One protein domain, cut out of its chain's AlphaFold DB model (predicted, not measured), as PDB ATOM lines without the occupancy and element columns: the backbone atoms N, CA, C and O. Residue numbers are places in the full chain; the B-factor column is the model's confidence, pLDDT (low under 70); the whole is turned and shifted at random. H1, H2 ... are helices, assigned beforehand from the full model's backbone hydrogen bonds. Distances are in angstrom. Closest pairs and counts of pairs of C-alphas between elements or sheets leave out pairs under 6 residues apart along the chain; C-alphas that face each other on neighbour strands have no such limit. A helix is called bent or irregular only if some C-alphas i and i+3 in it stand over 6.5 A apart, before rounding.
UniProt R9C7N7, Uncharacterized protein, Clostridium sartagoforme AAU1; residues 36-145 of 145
ATOM      1  N   ILE A  36     173.033 151.918 161.444       78.50
ATOM      2  CA  ILE A  36     172.684 150.501 161.313       78.50
ATOM      3  C   ILE A  36     171.833 150.343 160.057       78.50
ATOM      4  O   ILE A  36     170.756 150.932 159.946       78.50
ATOM      5  N   ILE A  37     172.332 149.552 159.112       76.94
ATOM      6  CA  ILE A  37     171.618 149.170 157.895       76.94
ATOM      7  C   ILE A  37     171.132 147.739 158.094       76.94
ATOM      8  O   ILE A  37     171.936 146.864 158.395       76.94
ATOM      9  N   GLY A  38     169.832 147.502 157.901       69.75
ATOM     10  CA  GLY A  38     169.297 146.141 157.880       69.75
ATOM     11  C   GLY A  38     168.850 145.570 159.214       69.75
ATOM     12  O   GLY A  38     168.714 144.357 159.326       69.75
ATOM     13  N   ASP A  39     168.634 146.422 160.211       68.50
ATOM     14  CA  ASP A  39     168.131 145.972 161.502       68.50
ATOM     15  C   ASP A  39     166.773 145.269 161.336       68.50
ATOM     16  O   ASP A  39     165.840 145.819 160.742       68.50
ATOM     17  N   ASN A  40     166.673 144.041 161.844       63.72
ATOM     18  CA  ASN A  40     165.439 143.261 161.855       63.72
ATOM     19  C   ASN A  40     164.665 143.415 163.177       63.72
ATOM     20  O   ASN A  40     163.558 142.888 163.301       63.72
ATOM     21  N   CYS A  41     165.207 144.167 164.141       56.44
ATOM     22  CA  CYS A  41     164.593 144.435 165.431       56.44
ATOM     23  C   CYS A  41     164.635 145.938 165.768       56.44
ATOM     24  O   CYS A  41     165.627 146.478 166.230       56.44
ATOM     25  N   GLY A  42     163.519 146.655 165.582       64.50
ATOM     26  CA  GLY A  42     163.402 148.048 166.034       64.50
ATOM     27  C   GLY A  42     162.837 149.001 164.987       64.50
ATOM     28  O   GLY A  42     161.795 148.735 164.399       64.50
ATOM     29  N   VAL A  43     163.478 150.160 164.813       59.03
ATOM     30  CA  VAL A  43     162.887 151.331 164.129       59.03
ATOM     31  C   VAL A  43     163.101 151.318 162.602       59.03
ATOM     32  O   VAL A  43     162.425 152.052 161.890       59.03
ATOM     33  N   ASN A  44     163.990 150.458 162.083       64.00
ATOM     34  CA  ASN A  44     164.429 150.437 160.675       64.00
ATOM     35  C   ASN A  44     163.994 149.176 159.897       64.00
ATOM     36  O   ASN A  44     164.718 148.701 159.018       64.00
ATOM     37  N   LEU A  45     162.794 148.658 160.182       71.06
ATOM     38  CA  LEU A  45     162.275 147.413 159.589       71.06
ATOM     39  C   LEU A  45     162.243 147.425 158.049       71.06
ATOM     40  O   LEU A  45     162.550 146.411 157.429       71.06
ATOM     41  N   GLU A  46     161.958 148.572 157.418       76.44
ATOM     42  CA  GLU A  46     161.939 148.702 155.947       76.44
ATOM     43  C   GLU A  46     163.309 148.382 155.313       76.44
ATOM     44  O   GLU A  46     163.399 147.865 154.200       76.44
ATOM     45  N   VAL A  47     164.410 148.676 156.014       74.25
ATOM     46  CA  VAL A  47     165.761 148.365 155.523       74.25
ATOM     47  C   VAL A  47     166.074 146.880 155.719       74.25
ATOM     48  O   VAL A  47     166.697 146.277 154.847       74.25
ATOM     49  N   GLY A  48     165.593 146.268 156.806       78.44
ATOM     50  CA  GLY A  48     165.668 144.817 157.012       78.44
ATOM     51  C   GLY A  48     164.939 144.033 155.913       78.44
ATOM     52  O   GLY A  48     165.453 143.038 155.401       78.44
ATOM     53  N   GLU A  49     163.787 144.528 155.452       83.38
ATOM     54  CA  GLU A  49     163.070 143.941 154.312       83.38
ATOM     55  C   GLU A  49     163.884 143.988 153.010       83.38
ATOM     56  O   GLU A  49     163.853 143.027 152.238       83.38
ATOM     57  N   LYS A  50     164.666 145.053 152.780       86.06
ATOM     58  CA  LYS A  50     165.548 145.164 151.603       86.06
ATOM     59  C   LYS A  50     166.655 144.113 151.616       86.06
ATOM     60  O   LYS A  50     166.953 143.556 150.563       86.06
ATOM     61  N   ILE A  51     167.218 143.796 152.785       87.06
ATOM     62  CA  ILE A  51     168.199 142.706 152.912       87.06
ATOM     63  C   ILE A  51     167.547 141.364 152.590       87.06
ATOM     64  O   ILE A  51     168.064 140.616 151.766       87.06
ATOM     65  N   ASN A  52     166.375 141.083 153.166       87.12
ATOM     66  CA  ASN A  52     165.642 139.850 152.874       87.12
ATOM     67  C   ASN A  52     165.296 139.713 151.386       87.12
ATOM     68  O   ASN A  52     165.383 138.620 150.826       87.12
ATOM     69  N   HIS A  53     164.908 140.814 150.740       90.56
ATOM     70  CA  HIS A  53     164.653 140.832 149.306       90.56
ATOM     71  C   HIS A  53     165.923 140.518 148.515       90.56
ATOM     72  O   HIS A  53     165.910 139.604 147.696       90.56
ATOM     73  N   TRP A  54     167.032 141.189 148.829       92.44
ATOM     74  CA  TRP A  54     168.326 140.951 148.194       92.44
ATOM     75  C   TRP A  54     168.788 139.491 148.348       92.44
ATOM     76  O   TRP A  54     169.197 138.876 147.365       92.44
ATOM     77  N   ILE A  55     168.652 138.883 149.531       93.56
ATOM     78  CA  ILE A  55     168.979 137.461 149.758       93.56
ATOM     79  C   ILE A  55     168.136 136.554 148.845       93.56
ATOM     80  O   ILE A  55     168.665 135.638 148.206       93.56
ATOM     81  N   LYS A  56     166.827 136.821 148.743       94.06
ATOM     82  CA  LYS A  56     165.903 136.049 147.897       94.06
ATOM     83  C   LYS A  56     166.196 136.215 146.406       94.06
ATOM     84  O   LYS A  56     166.251 135.214 145.699       94.06
ATOM     85  N   GLU A  57     166.439 137.437 145.933       95.38
ATOM     86  CA  GLU A  57     166.813 137.715 144.537       95.38
ATOM     87  C   GLU A  57     168.106 136.995 144.129       95.38
ATOM     88  O   GLU A  57     168.265 136.584 142.979       95.38
ATOM     89  N   ASN A  58     169.018 136.795 145.082       93.94
ATOM     90  CA  ASN A  58     170.270 136.080 144.865       93.94
ATOM     91  C   ASN A  58     170.150 134.551 145.023       93.94
ATOM     92  O   ASN A  58     171.147 133.857 144.822       93.94
ATOM     93  N   ASN A  59     168.954 134.018 145.312       95.19
ATOM     94  CA  ASN A  59     168.687 132.599 145.603       95.19
ATOM     95  C   ASN A  59     169.492 132.050 146.793       95.19
ATOM     96  O   ASN A  59     169.916 130.896 146.778       95.19
ATOM     97  N   LEU A  60     169.718 132.886 147.810       95.81
ATOM     98  CA  LEU A  60     170.491 132.526 149.003       95.81
ATOM     99  C   LEU A  60     169.626 132.294 150.245       95.81
ATOM    100  O   LEU A  60     170.145 131.987 151.310       95.81
ATOM    101  N   TYR A  61     168.314 132.463 150.115       94.81
ATOM    102  CA  TYR A  61     167.384 132.306 151.225       94.81
ATOM    103  C   TYR A  61     167.286 130.843 151.671       94.81
ATOM    104  O   TYR A  61     167.191 129.951 150.826       94.81
ATOM    105  N   TYR A  62     167.247 130.638 152.984       93.62
ATOM    106  CA  TYR A  62     166.887 129.383 153.634       93.62
ATOM    107  C   TYR A  62     166.042 129.670 154.886       93.62
ATOM    108  O   TYR A  62     166.160 130.751 155.470       93.62
ATOM    109  N   SER A  63     165.156 128.747 155.261       93.88
ATOM    110  CA  SER A  63     164.405 128.796 156.526       93.88
ATOM    111  C   SER A  63     165.098 128.011 157.646       93.88
ATOM    112  O   SER A  63     165.946 127.163 157.378       93.88
ATOM    113  N   ASP A  64     164.674 128.239 158.892       92.62
ATOM    114  CA  ASP A  64     165.127 127.468 160.060       92.62
ATOM    115  C   ASP A  64     164.854 125.959 159.883       92.62
ATOM    116  O   ASP A  64     165.685 125.123 160.217       92.62
ATOM    117  N   GLU A  65     163.715 125.600 159.279       95.88
ATOM    118  CA  GLU A  65     163.374 124.205 158.958       95.88
ATOM    119  C   GLU A  65     164.360 123.602 157.938       95.88
ATOM    120  O   GLU A  65     164.784 122.458 158.086       95.88
ATOM    121  N   GLU A  66     164.772 124.370 156.919       92.69
ATOM    122  CA  GLU A  66     165.769 123.929 155.933       92.69
ATOM    123  C   GLU A  66     167.183 123.826 156.528       92.69
ATOM    124  O   GLU A  66     167.974 122.986 156.087       92.69
ATOM    125  N   GLU A  67     167.508 124.669 157.510       94.69
ATOM    126  CA  GLU A  67     168.747 124.583 158.286       94.69
ATOM    127  C   GLU A  67     168.770 123.324 159.159       94.69
ATOM    128  O   GLU A  67     169.745 122.571 159.106       94.69
ATOM    129  N   ASP A  68     167.685 123.041 159.883       96.06
ATOM    130  CA  ASP A  68     167.546 121.835 160.706       96.06
ATOM    131  C   ASP A  68     167.633 120.552 159.861       96.06
ATOM    132  O   ASP A  68     168.232 119.553 160.275       96.06
ATOM    133  N   GLU A  69     167.063 120.565 158.652       97.06
ATOM    134  CA  GLU A  69     167.145 119.446 157.713       97.06
ATOM    135  C   GLU A  69     168.551 119.263 157.123       97.06
ATOM    136  O   GLU A  69     168.986 118.127 156.888       97.06
ATOM    137  N   ASN A  70     169.258 120.358 156.829       96.12
ATOM    138  CA  ASN A  70     170.572 120.319 156.194       96.12
ATOM    139  C   ASN A  70     171.458 121.508 156.585       96.12
ATOM    140  O   ASN A  70     171.682 122.442 155.805       96.12
ATOM    141  N   PHE A  71     172.051 121.391 157.768       95.44
ATOM    142  CA  PHE A  71     172.942 122.398 158.335       95.44
ATOM    143  C   PHE A  71     174.128 122.742 157.418       95.44
ATOM    144  O   PHE A  71     174.437 123.912 157.211       95.44
ATOM    145  N   ASP A  72     174.751 121.750 156.769       96.62
ATOM    146  CA  ASP A  72     175.884 121.978 155.857       96.62
ATOM    147  C   ASP A  72     175.501 122.836 154.639       96.62
ATOM    148  O   ASP A  72     176.328 123.575 154.095       96.62
ATOM    149  N   LYS A  73     174.258 122.713 154.158       95.19
ATOM    150  CA  LYS A  73     173.738 123.547 153.069       95.19
ATOM    151  C   LYS A  73     173.485 124.969 153.564       95.19
ATOM    152  O   LYS A  73     173.887 125.901 152.871       95.19
ATOM    153  N   ALA A  74     172.850 125.128 154.725       94.94
ATOM    154  CA  ALA A  74     172.598 126.437 155.325       94.94
ATOM    155  C   ALA A  74     173.907 127.191 155.599       94.94
ATOM    156  O   ALA A  74     174.034 128.345 155.199       94.94
ATOM    157  N   LEU A  75     174.926 126.509 156.133       94.00
ATOM    158  CA  LEU A  75     176.254 127.081 156.360       94.00
ATOM    159  C   LEU A  75     176.868 127.634 155.063       94.00
ATOM    160  O   LEU A  75     177.293 128.783 155.020       94.00
ATOM    161  N   LYS A  76     176.822 126.868 153.965       94.31
ATOM    162  CA  LYS A  76     177.320 127.326 152.651       94.31
ATOM    163  C   LYS A  76     176.550 128.524 152.099       94.31
ATOM    164  O   LYS A  76     177.134 129.354 151.405       94.31
ATOM    165  N   LEU A  77     175.240 128.588 152.339       95.38
ATOM    166  CA  LEU A  77     174.430 129.741 151.947       95.38
ATOM    167  C   LEU A  77     174.803 130.967 152.785       95.38
ATOM    168  O   LEU A  77     174.978 132.041 152.213       95.38
ATOM    169  N   GLY A  78     175.000 130.797 154.095       92.56
ATOM    170  CA  GLY A  78     175.507 131.829 154.999       92.56
ATOM    171  C   GLY A  78     176.867 132.378 154.560       92.56
ATOM    172  O   GLY A  78     177.013 133.591 154.406       92.56
ATOM    173  N   ASP A  79     177.826 131.502 154.252       91.62
ATOM    174  CA  ASP A  79     179.148 131.891 153.742       91.62
ATOM    175  C   ASP A  79     179.039 132.710 152.443       91.62
ATOM    176  O   ASP A  79     179.706 133.731 152.266       91.62
ATOM    177  N   GLU A  80     178.162 132.297 151.524       94.25
ATOM    178  CA  GLU A  80     177.947 132.994 150.255       94.25
ATOM    179  C   GLU A  80     177.236 134.347 150.440       94.25
ATOM    180  O   GLU A  80     177.560 135.305 149.730       94.25
ATOM    181  N   ILE A  81     176.311 134.460 151.402       93.25
ATOM    182  CA  ILE A  81     175.692 135.735 151.802       93.25
ATOM    183  C   ILE A  81     176.771 136.693 152.307       93.25
ATOM    184  O   ILE A  81     176.878 137.807 151.788       93.25
ATOM    185  N   THR A  82     177.598 136.251 153.261       90.62
ATOM    186  CA  THR A  82     178.692 137.049 153.832       90.62
ATOM    187  C   THR A  82     179.657 137.499 152.745       90.62
ATOM    188  O   THR A  82     179.915 138.695 152.607       90.62
ATOM    189  N   ARG A  83     180.110 136.577 151.889       91.06
ATOM    190  CA  ARG A  83     181.016 136.888 150.779       91.06
ATOM    191  C   ARG A  83     180.441 137.964 149.857       91.06
ATOM    192  O   ARG A  83     181.133 138.919 149.519       91.06
ATOM    193  N   ARG A  84     179.174 137.849 149.441       93.44
ATOM    194  CA  ARG A  84     178.539 138.856 148.569       93.44
ATOM    195  C   ARG A  84     178.326 140.195 149.265       93.44
ATOM    196  O   ARG A  84     178.427 141.232 148.612       93.44
ATOM    197  N   PHE A  85     178.031 140.183 150.560       91.69
ATOM    198  CA  PHE A  85     177.888 141.403 151.343       91.69
ATOM    199  C   PHE A  85     179.226 142.141 151.490       91.69
ATOM    200  O   PHE A  85     179.288 143.350 151.272       91.69
ATOM    201  N   VAL A  86     180.313 141.417 151.760       91.88
ATOM    202  CA  VAL A  86     181.674 141.970 151.782       91.88
ATOM    203  C   VAL A  86     182.031 142.601 150.437       91.88
ATOM    204  O   VAL A  86     182.490 143.741 150.399       91.88
ATOM    205  N   GLU A  87     181.759 141.917 149.324       93.81
ATOM    206  CA  GLU A  87     181.985 142.474 147.983       93.81
ATOM    207  C   GLU A  87     181.185 143.765 147.753       93.81
ATOM    208  O   GLU A  87     181.713 144.735 147.209       93.81
ATOM    209  N   LEU A  88     179.938 143.836 148.230       93.75
ATOM    210  CA  LEU A  88     179.150 145.068 148.178       93.75
ATOM    211  C   LEU A  88     179.810 146.201 148.984       93.75
ATOM    212  O   LEU A  88     179.882 147.330 148.498       93.75
ATOM    213  N   CYS A  89     180.324 145.917 150.182       94.12
ATOM    214  CA  CYS A  89     181.065 146.889 150.991       94.12
ATOM    215  C   CYS A  89     182.337 147.380 150.283       94.12
ATOM    216  O   CYS A  89     182.605 148.584 150.281       94.12
ATOM    217  N   VAL A  90     183.085 146.480 149.637       95.44
ATOM    218  CA  VAL A  90     184.267 146.822 148.829       95.44
ATOM    219  C   VAL A  90     183.893 147.814 147.725       95.44
ATOM    220  O   VAL A  90     184.544 148.849 147.586       95.44
ATOM    221  N   GLU A  91     182.821 147.548 146.979       96.50
ATOM    222  CA  GLU A  91     182.363 148.431 145.900       96.50
ATOM    223  C   GLU A  91     181.871 149.790 146.418       96.50
ATOM    224  O   GLU A  91     182.156 150.832 145.821       96.50
ATOM    225  N   VAL A  92     181.192 149.818 147.567       94.94
ATOM    226  CA  VAL A  92     180.785 151.071 148.219       94.94
ATOM    227  C   VAL A  92     182.005 151.914 148.593       94.94
ATOM    228  O   VAL A  92     182.042 153.108 148.289       94.94
ATOM    229  N   VAL A  93     183.021 151.313 149.218       95.75
ATOM    230  CA  VAL A  93     184.251 152.019 149.602       95.75
ATOM    231  C   VAL A  93     185.003 152.539 148.374       95.75
ATOM    232  O   VAL A  93     185.403 153.706 148.366       95.75
ATOM    233  N   LYS A  94     185.134 151.737 147.309       95.19
ATOM    234  CA  LYS A  94     185.729 152.198 146.043       95.19
ATOM    235  C   LYS A  94     185.009 153.424 145.504       95.19
ATOM    236  O   LYS A  94     185.653 154.425 145.202       95.19
ATOM    237  N   LYS A  95     183.675 153.389 145.469       95.94
ATOM    238  CA  LYS A  95     182.859 154.510 144.997       95.94
ATOM    239  C   LYS A  95     183.095 155.786 145.812       95.94
ATOM    240  O   LYS A  95     183.219 156.863 145.234       95.94
ATOM    241  N   PHE A  96     183.228 155.684 147.139       94.75
ATOM    242  CA  PHE A  96     183.571 156.833 147.990       94.75
ATOM    243  C   PHE A  96     184.911 157.483 147.604       94.75
ATOM    244  O   PHE A  96     185.038 158.713 147.667       94.75
ATOM    245  N   HIS A  97     185.900 156.676 147.205       92.94
ATOM    246  CA  HIS A  97     187.202 157.154 146.734       92.94
ATOM    247  C   HIS A  97     187.131 157.735 145.322       92.94
ATOM    248  O   HIS A  97     187.612 158.848 145.104       92.94
ATOM    249  N   GLU A  98     186.494 157.030 144.385       93.94
ATOM    250  CA  GLU A  98     186.310 157.460 142.991       93.94
ATOM    251  C   GLU A  98     185.587 158.809 142.905       93.94
ATOM    252  O   GLU A  98     186.027 159.722 142.205       93.94
ATOM    253  N   GLU A  99     184.524 158.980 143.691       95.31
ATOM    254  CA  GLU A  99     183.752 160.223 143.764       95.31
ATOM    255  C   GLU A  99     184.406 161.279 144.677       95.31
ATOM    256  O   GLU A  99     183.911 162.401 144.812       95.31
ATOM    257  N   SER A 100     185.550 160.963 145.298       93.19
ATOM    258  CA  SER A 100     186.301 161.846 146.201       93.19
ATOM    259  C   SER A 100     185.479 162.398 147.377       93.19
ATOM    260  O   SER A 100     185.836 163.436 147.941       93.19
ATOM    261  N   VAL A 101     184.401 161.722 147.780       94.00
ATOM    262  CA  VAL A 101     183.466 162.181 148.823       94.00
ATOM    263  C   VAL A 101     184.203 162.448 150.137       94.00
ATOM    264  O   VAL A 101     184.040 163.500 150.753       94.00
ATOM    265  N   ILE A 102     185.072 161.517 150.540       91.31
ATOM    266  CA  ILE A 102     185.850 161.604 151.783       91.31
ATOM    267  C   ILE A 102     186.810 162.793 151.738       91.31
ATOM    268  O   ILE A 102     186.846 163.610 152.659       91.31
ATOM    269  N   LYS A 103     187.532 162.951 150.625       90.69
ATOM    270  CA  LYS A 103     188.461 164.067 150.430       90.69
ATOM    271  C   LYS A 103     187.746 165.416 150.427       90.69
ATOM    272  O   LYS A 103     188.254 166.363 151.019       90.69
ATOM    273  N   GLN A 104     186.572 165.508 149.805       94.25
ATOM    274  CA  GLN A 104     185.763 166.729 149.801       94.25
ATOM    275  C   GLN A 104     185.229 167.069 151.198       94.25
ATOM    276  O   GLN A 104     185.205 168.239 151.575       94.25
ATOM    277  N   LYS A 105     184.837 166.061 151.987       93.00
ATOM    278  CA  LYS A 105     184.291 166.250 153.336       93.00
ATOM    279  C   LYS A 105     185.356 166.609 154.375       93.00
ATOM    280  O   LYS A 105     185.102 167.464 155.219       93.00
ATOM    281  N   PHE A 106     186.519 165.958 154.325       90.25
ATOM    282  CA  PHE A 106     187.549 166.037 155.372       90.25
ATOM    283  C   PHE A 106     188.835 166.759 154.937       90.25
ATOM    284  O   PHE A 106     189.748 166.925 155.742       90.25
ATOM    285  N   GLY A 107     188.948 167.173 153.670       92.81
ATOM    286  CA  GLY A 107     190.119 167.875 153.124       92.81
ATOM    287  C   GLY A 107     191.348 166.991 152.867       92.81
ATOM    288  O   GLY A 107     192.350 167.471 152.340       92.81
ATOM    289  N   LYS A 108     191.281 165.700 153.204       90.12
ATOM    290  CA  LYS A 108     192.335 164.692 153.020       90.12
ATOM    291  C   LYS A 108     191.713 163.355 152.618       90.12
ATOM    292  O   LYS A 108     190.564 163.086 152.958       90.12
ATOM    293  N   ALA A 109     192.470 162.525 151.907       88.00
ATOM    294  CA  ALA A 109     192.084 161.132 151.713       88.00
ATOM    295  C   ALA A 109     192.181 160.391 153.059       88.00
ATOM    296  O   ALA A 109     193.097 160.649 153.841       88.00
ATOM    297  N   LEU A 110     191.222 159.511 153.338       89.56
ATOM    298  CA  LEU A 110     191.190 158.668 154.534       89.56
ATOM    299  C   LEU A 110     190.825 157.250 154.121       89.56
ATOM    300  O   LEU A 110     189.989 157.077 153.239       89.56
ATOM    301  N   SER A 111     191.421 156.257 154.773       90.19
ATOM    302  CA  SER A 111     191.026 154.859 154.632       90.19
ATOM    303  C   SER A 111     189.624 154.631 155.200       90.19
ATOM    304  O   SER A 111     189.315 155.110 156.293       90.19
ATOM    305  N   LEU A 112     188.803 153.861 154.493       92.12
ATOM    306  CA  LEU A 112     187.538 153.330 154.995       92.12
ATOM    307  C   LEU A 112     187.733 151.836 155.245       92.12
ATOM    308  O   LEU A 112     188.006 151.088 154.307       92.12
ATOM    309  N   ILE A 113     187.650 151.420 156.507       91.06
ATOM    310  CA  ILE A 113     188.007 150.059 156.908       91.06
ATOM    311  C   ILE A 113     186.761 149.170 156.933       91.06
ATOM    312  O   ILE A 113     185.776 149.499 157.592       91.06
ATOM    313  N   ILE A 114     186.830 148.037 156.237       91.44
ATOM    314  CA  ILE A 114     185.848 146.951 156.297       91.44
ATOM    315  C   ILE A 114     186.316 145.977 157.380       91.44
ATOM    316  O   ILE A 114     187.363 145.350 157.224       91.44
ATOM    317  N   GLN A 115     185.573 145.889 158.481       84.62
ATOM    318  CA  GLN A 115     185.871 145.018 159.621       84.62
ATOM    319  C   GLN A 115     184.805 143.934 159.762       84.62
ATOM    320  O   GLN A 115     183.632 144.168 159.467       84.62
ATOM    321  N   GLU A 116     185.220 142.786 160.281       79.06
ATOM    322  CA  GLU A 116     184.358 141.662 160.650       79.06
ATOM    323  C   GLU A 116     184.612 141.276 162.113       79.06
ATOM    324  O   GLU A 116     185.563 141.754 162.734       79.06
ATOM    325  N   LEU A 117     183.734 140.454 162.698       67.00
ATOM    326  CA  LEU A 117     183.860 140.044 164.104       67.00
ATOM    327  C   LEU A 117     185.061 139.122 164.350       67.00
ATOM    328  O   LEU A 117     185.617 139.133 165.446       67.00
ATOM    329  N   GLU A 118     185.465 138.349 163.343       60.72
ATOM    330  CA  GLU A 118     186.621 137.459 163.410       60.72
ATOM    331  C   GLU A 118     187.685 137.922 162.418       60.72
ATOM    332  O   GLU A 118     187.395 138.128 161.242       60.72
ATOM    333  N   TYR A 119     188.921 138.094 162.894       54.94
ATOM    334  CA  TYR A 119     190.050 138.470 162.048       54.94
ATOM    335  C   TYR A 119     190.637 137.230 161.370       54.94
ATOM    336  O   TYR A 119     191.206 136.363 162.030       54.94
ATOM    337  N   TYR A 120     190.528 137.168 160.048       65.00
ATOM    338  CA  TYR A 120     191.215 136.195 159.199       65.00
ATOM    339  C   TYR A 120     191.808 136.902 157.973       65.00
ATOM    340  O   TYR A 120     191.441 138.042 157.676       65.00
ATOM    341  N   ASP A 121     192.732 136.239 157.264       65.31
ATOM    342  CA  ASP A 121     193.563 136.822 156.188       65.31
ATOM    343  C   ASP A 121     192.770 137.618 155.127       65.31
ATOM    344  O   ASP A 121     193.289 138.554 154.515       65.31
ATOM    345  N   LEU A 122     191.484 137.303 154.941       78.81
ATOM    346  CA  LEU A 122     190.598 137.978 153.990       78.81
ATOM    347  C   LEU A 122     190.311 139.449 154.344       78.81
ATOM    348  O   LEU A 122     190.072 140.242 153.432       78.81
ATOM    349  N   ILE A 123     190.408 139.854 155.620       82.94
ATOM    350  CA  ILE A 123     190.212 141.260 156.027       82.94
ATOM    351  C   ILE A 123     191.284 142.162 155.418       82.94
ATOM    352  O   ILE A 123     191.005 143.296 155.014       82.94
ATOM    353  N   GLU A 124     192.516 141.673 155.320       87.75
ATOM    354  CA  GLU A 124     193.587 142.427 154.688       87.75
ATOM    355  C   GLU A 124     193.311 142.616 153.190       87.75
ATOM    356  O   GLU A 124     193.334 143.740 152.671       87.75
ATOM    357  N   GLU A 125     192.988 141.515 152.509       89.25
ATOM    358  CA  GLU A 125     192.767 141.492 151.068       89.25
ATOM    359  C   GLU A 125     191.589 142.387 150.664       89.25
ATOM    360  O   GLU A 125     191.719 143.222 149.763       89.25
ATOM    361  N   GLN A 126     190.447 142.276 151.349       92.25
ATOM    362  CA  GLN A 126     189.267 143.083 151.034       92.25
ATOM    363  C   GLN A 126     189.532 144.579 151.221       92.25
ATOM    364  O   GLN A 126     189.134 145.389 150.382       92.25
ATOM    365  N   ASN A 127     190.281 144.963 152.257       93.25
ATOM    366  CA  ASN A 127     190.611 146.362 152.502       93.25
ATOM    367  C   ASN A 127     191.600 146.926 151.480       93.25
ATOM    368  O   ASN A 127     191.421 148.069 151.047       93.25
ATOM    369  N   LYS A 128     192.592 146.135 151.047       92.62
ATOM    370  CA  LYS A 128     193.482 146.496 149.930       92.62
ATOM    371  C   LYS A 128     192.721 146.672 148.622       92.62
ATOM    372  O   LYS A 128     193.030 147.575 147.855       92.62
ATOM    373  N   ARG A 129     191.729 145.816 148.361       94.44
ATOM    374  CA  ARG A 129     190.877 145.896 147.163       94.44
ATOM    375  C   ARG A 129     189.926 147.094 147.204       94.44
ATOM    376  O   ARG A 129     189.579 147.617 146.148       94.44
ATOM    377  N   ALA A 130     189.489 147.499 148.393       94.75
ATOM    378  CA  ALA A 130     188.531 148.581 148.598       94.75
ATOM    379  C   ALA A 130     189.171 149.979 148.565       94.75
ATOM    380  O   ALA A 130     188.589 150.922 148.030       94.75
ATOM    381  N   ASN A 131     190.361 150.128 149.147       94.81
ATOM    382  CA  ASN A 131     191.017 151.418 149.356       94.81
ATOM    383  C   ASN A 131     192.169 151.659 148.372       94.81
ATOM    384  O   ASN A 131     192.701 150.733 147.769       94.81
ATOM    385  N   THR A 132     192.609 152.915 148.242       89.88
ATOM    386  CA  THR A 132     193.849 153.206 147.512       89.88
ATOM    387  C   THR A 132     195.069 152.724 148.300       89.88
ATOM    388  O   THR A 132     195.090 152.772 149.533       89.88
ATOM    389  N   GLU A 133     196.112 152.300 147.583       88.25
ATOM    390  CA  GLU A 133     197.348 151.776 148.182       88.25
ATOM    391  C   GLU A 133     197.963 152.758 149.194       88.25
ATOM    392  O   GLU A 133     198.382 152.357 150.278       88.25
ATOM    393  N   GLU A 134     197.941 154.057 148.881       86.94
ATOM    394  CA  GLU A 134     198.504 155.111 149.729       86.94
ATOM    395  C   GLU A 134     197.861 155.164 151.122       86.94
ATOM    396  O   GLU A 134     198.569 155.316 152.117       86.94
ATOM    397  N   VAL A 135     196.532 155.033 151.214       88.81
ATOM    398  CA  VAL A 135     195.821 155.221 152.490       88.81
ATOM    399  C   VAL A 135     195.708 153.941 153.309       88.81
ATOM    400  O   VAL A 135     195.556 154.026 154.523       88.81
ATOM    401  N   ILE A 136     195.778 152.766 152.673       92.88
ATOM    402  CA  ILE A 136     195.568 151.482 153.358       92.88
ATOM    403  C   ILE A 136     196.855 150.802 153.816       92.88
ATOM    404  O   ILE A 136     196.805 149.913 154.662       92.88
ATOM    405  N   LYS A 137     198.012 151.228 153.295       89.06
ATOM    406  CA  LYS A 137     199.305 150.580 153.546       89.06
ATOM    407  C   LYS A 137     199.578 150.326 155.029       89.06
ATOM    408  O   LYS A 137     199.942 149.220 155.403       89.06
ATOM    409  N   GLU A 138     199.390 151.335 155.875       89.25
ATOM    410  CA  GLU A 138     199.693 151.219 157.307       89.25
ATOM    411  C   GLU A 138     198.768 150.228 158.034       89.25
ATOM    412  O   GLU A 138     199.208 149.549 158.957       89.25
ATOM    413  N   PHE A 139     197.506 150.125 157.610       88.31
ATOM    414  CA  PHE A 139     196.560 149.147 158.147       88.31
ATOM    415  C   PHE A 139     196.914 147.723 157.702       88.31
ATOM    416  O   PHE A 139     196.954 146.814 158.528       88.31
ATOM    417  N   ALA A 140     197.228 147.537 156.417       86.69
ATOM    418  CA  ALA A 140     197.647 146.240 155.884       86.69
ATOM    419  C   ALA A 140     198.937 145.735 156.559       86.69
ATOM    420  O   ALA A 140     199.009 144.582 156.975       86.69
ATOM    421  N   ASP A 141     199.917 146.625 156.757       87.31
ATOM    422  CA  ASP A 141     201.165 146.327 157.471       87.31
ATOM    423  C   ASP A 141     200.927 145.941 158.950       87.31
ATOM    424  O   ASP A 141     201.795 145.325 159.568       87.31
ATOM    425  N   TRP A 142     199.796 146.337 159.547       85.94
ATOM    426  CA  TRP A 142     199.437 145.985 160.924       85.94
ATOM    427  C   TRP A 142     198.709 144.640 161.014       85.94
ATOM    428  O   TRP A 142     199.071 143.848 161.875       85.94
ATOM    429  N   ILE A 143     197.749 144.360 160.123       81.50
ATOM    430  CA  ILE A 143     196.990 143.096 160.145       81.50
ATOM    431  C   ILE A 143     197.874 141.866 159.899       81.50
ATOM    432  O   ILE A 143     197.600 140.808 160.449       81.50
ATOM    433  N   LEU A 144     198.931 141.987 159.092       78.00
ATOM    434  CA  LEU A 144     199.821 140.863 158.770       78.00
ATOM    435  C   LEU A 144     200.890 140.545 159.837       78.00
ATOM    436  O   LEU A 144     201.767 139.715 159.577       78.00
ATOM    437  N   LYS A 145     200.894 141.232 160.984       70.56
ATOM    438  CA  LYS A 145     201.859 140.977 162.069       70.56
ATOM    439  C   LYS A 145     201.452 139.793 162.932       70.56
ATOM    440  O   LYS A 145     202.383 139.041 163.303       70.56
TER     441      LYS A 145
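What this domain is: This is residues 36 to 145 of the 145 residues of an uncharacterized protein of Clostridium sartagoforme AAU1 (UniProt R9C7N7). One long helix, H3, is the spine; the hairpin of H5 and H6 packs on one side through H5, and H1 comes near the opposite side. Short H2 and H4 sit at its two ends. The 110 printed residues, with six named helices H1 to H6 and no named strand, are all helix in class and loose: radius of gyration of the C-alphas 17.0 A, spans 51 by 35 by 23 A.

Where its parts are: Find C-alpha 45 at (162.275, 147.413, 159.589), where H1, residues 45 to 57, begins. H2 is residues 64 to 69; H3, 71 to 98, is 40.5 A long; H4 is 101 to 106, H5 122 to 130. H6, 133 to 143, ends at (196.990, 143.096, 160.145) and is irregular, C-alphas 135 and 138 being 7.4 A apart.

How they stand to each other: Look at H3: residues 86 to 94 alone touch H5, closest C-alphas Val 90 and Ala 130, 4.6 A. H5 and H6 run opposite ways, a shallow tilt of 8 degrees. Every O i to N i+4 pair is within hydrogen-bond range except in H6, 5 of 7.

The domain as a whole: The printed part has no cut; H4 to H5 is a long link. Residues 38 to 44 and 117 to 121 have pLDDT under 70.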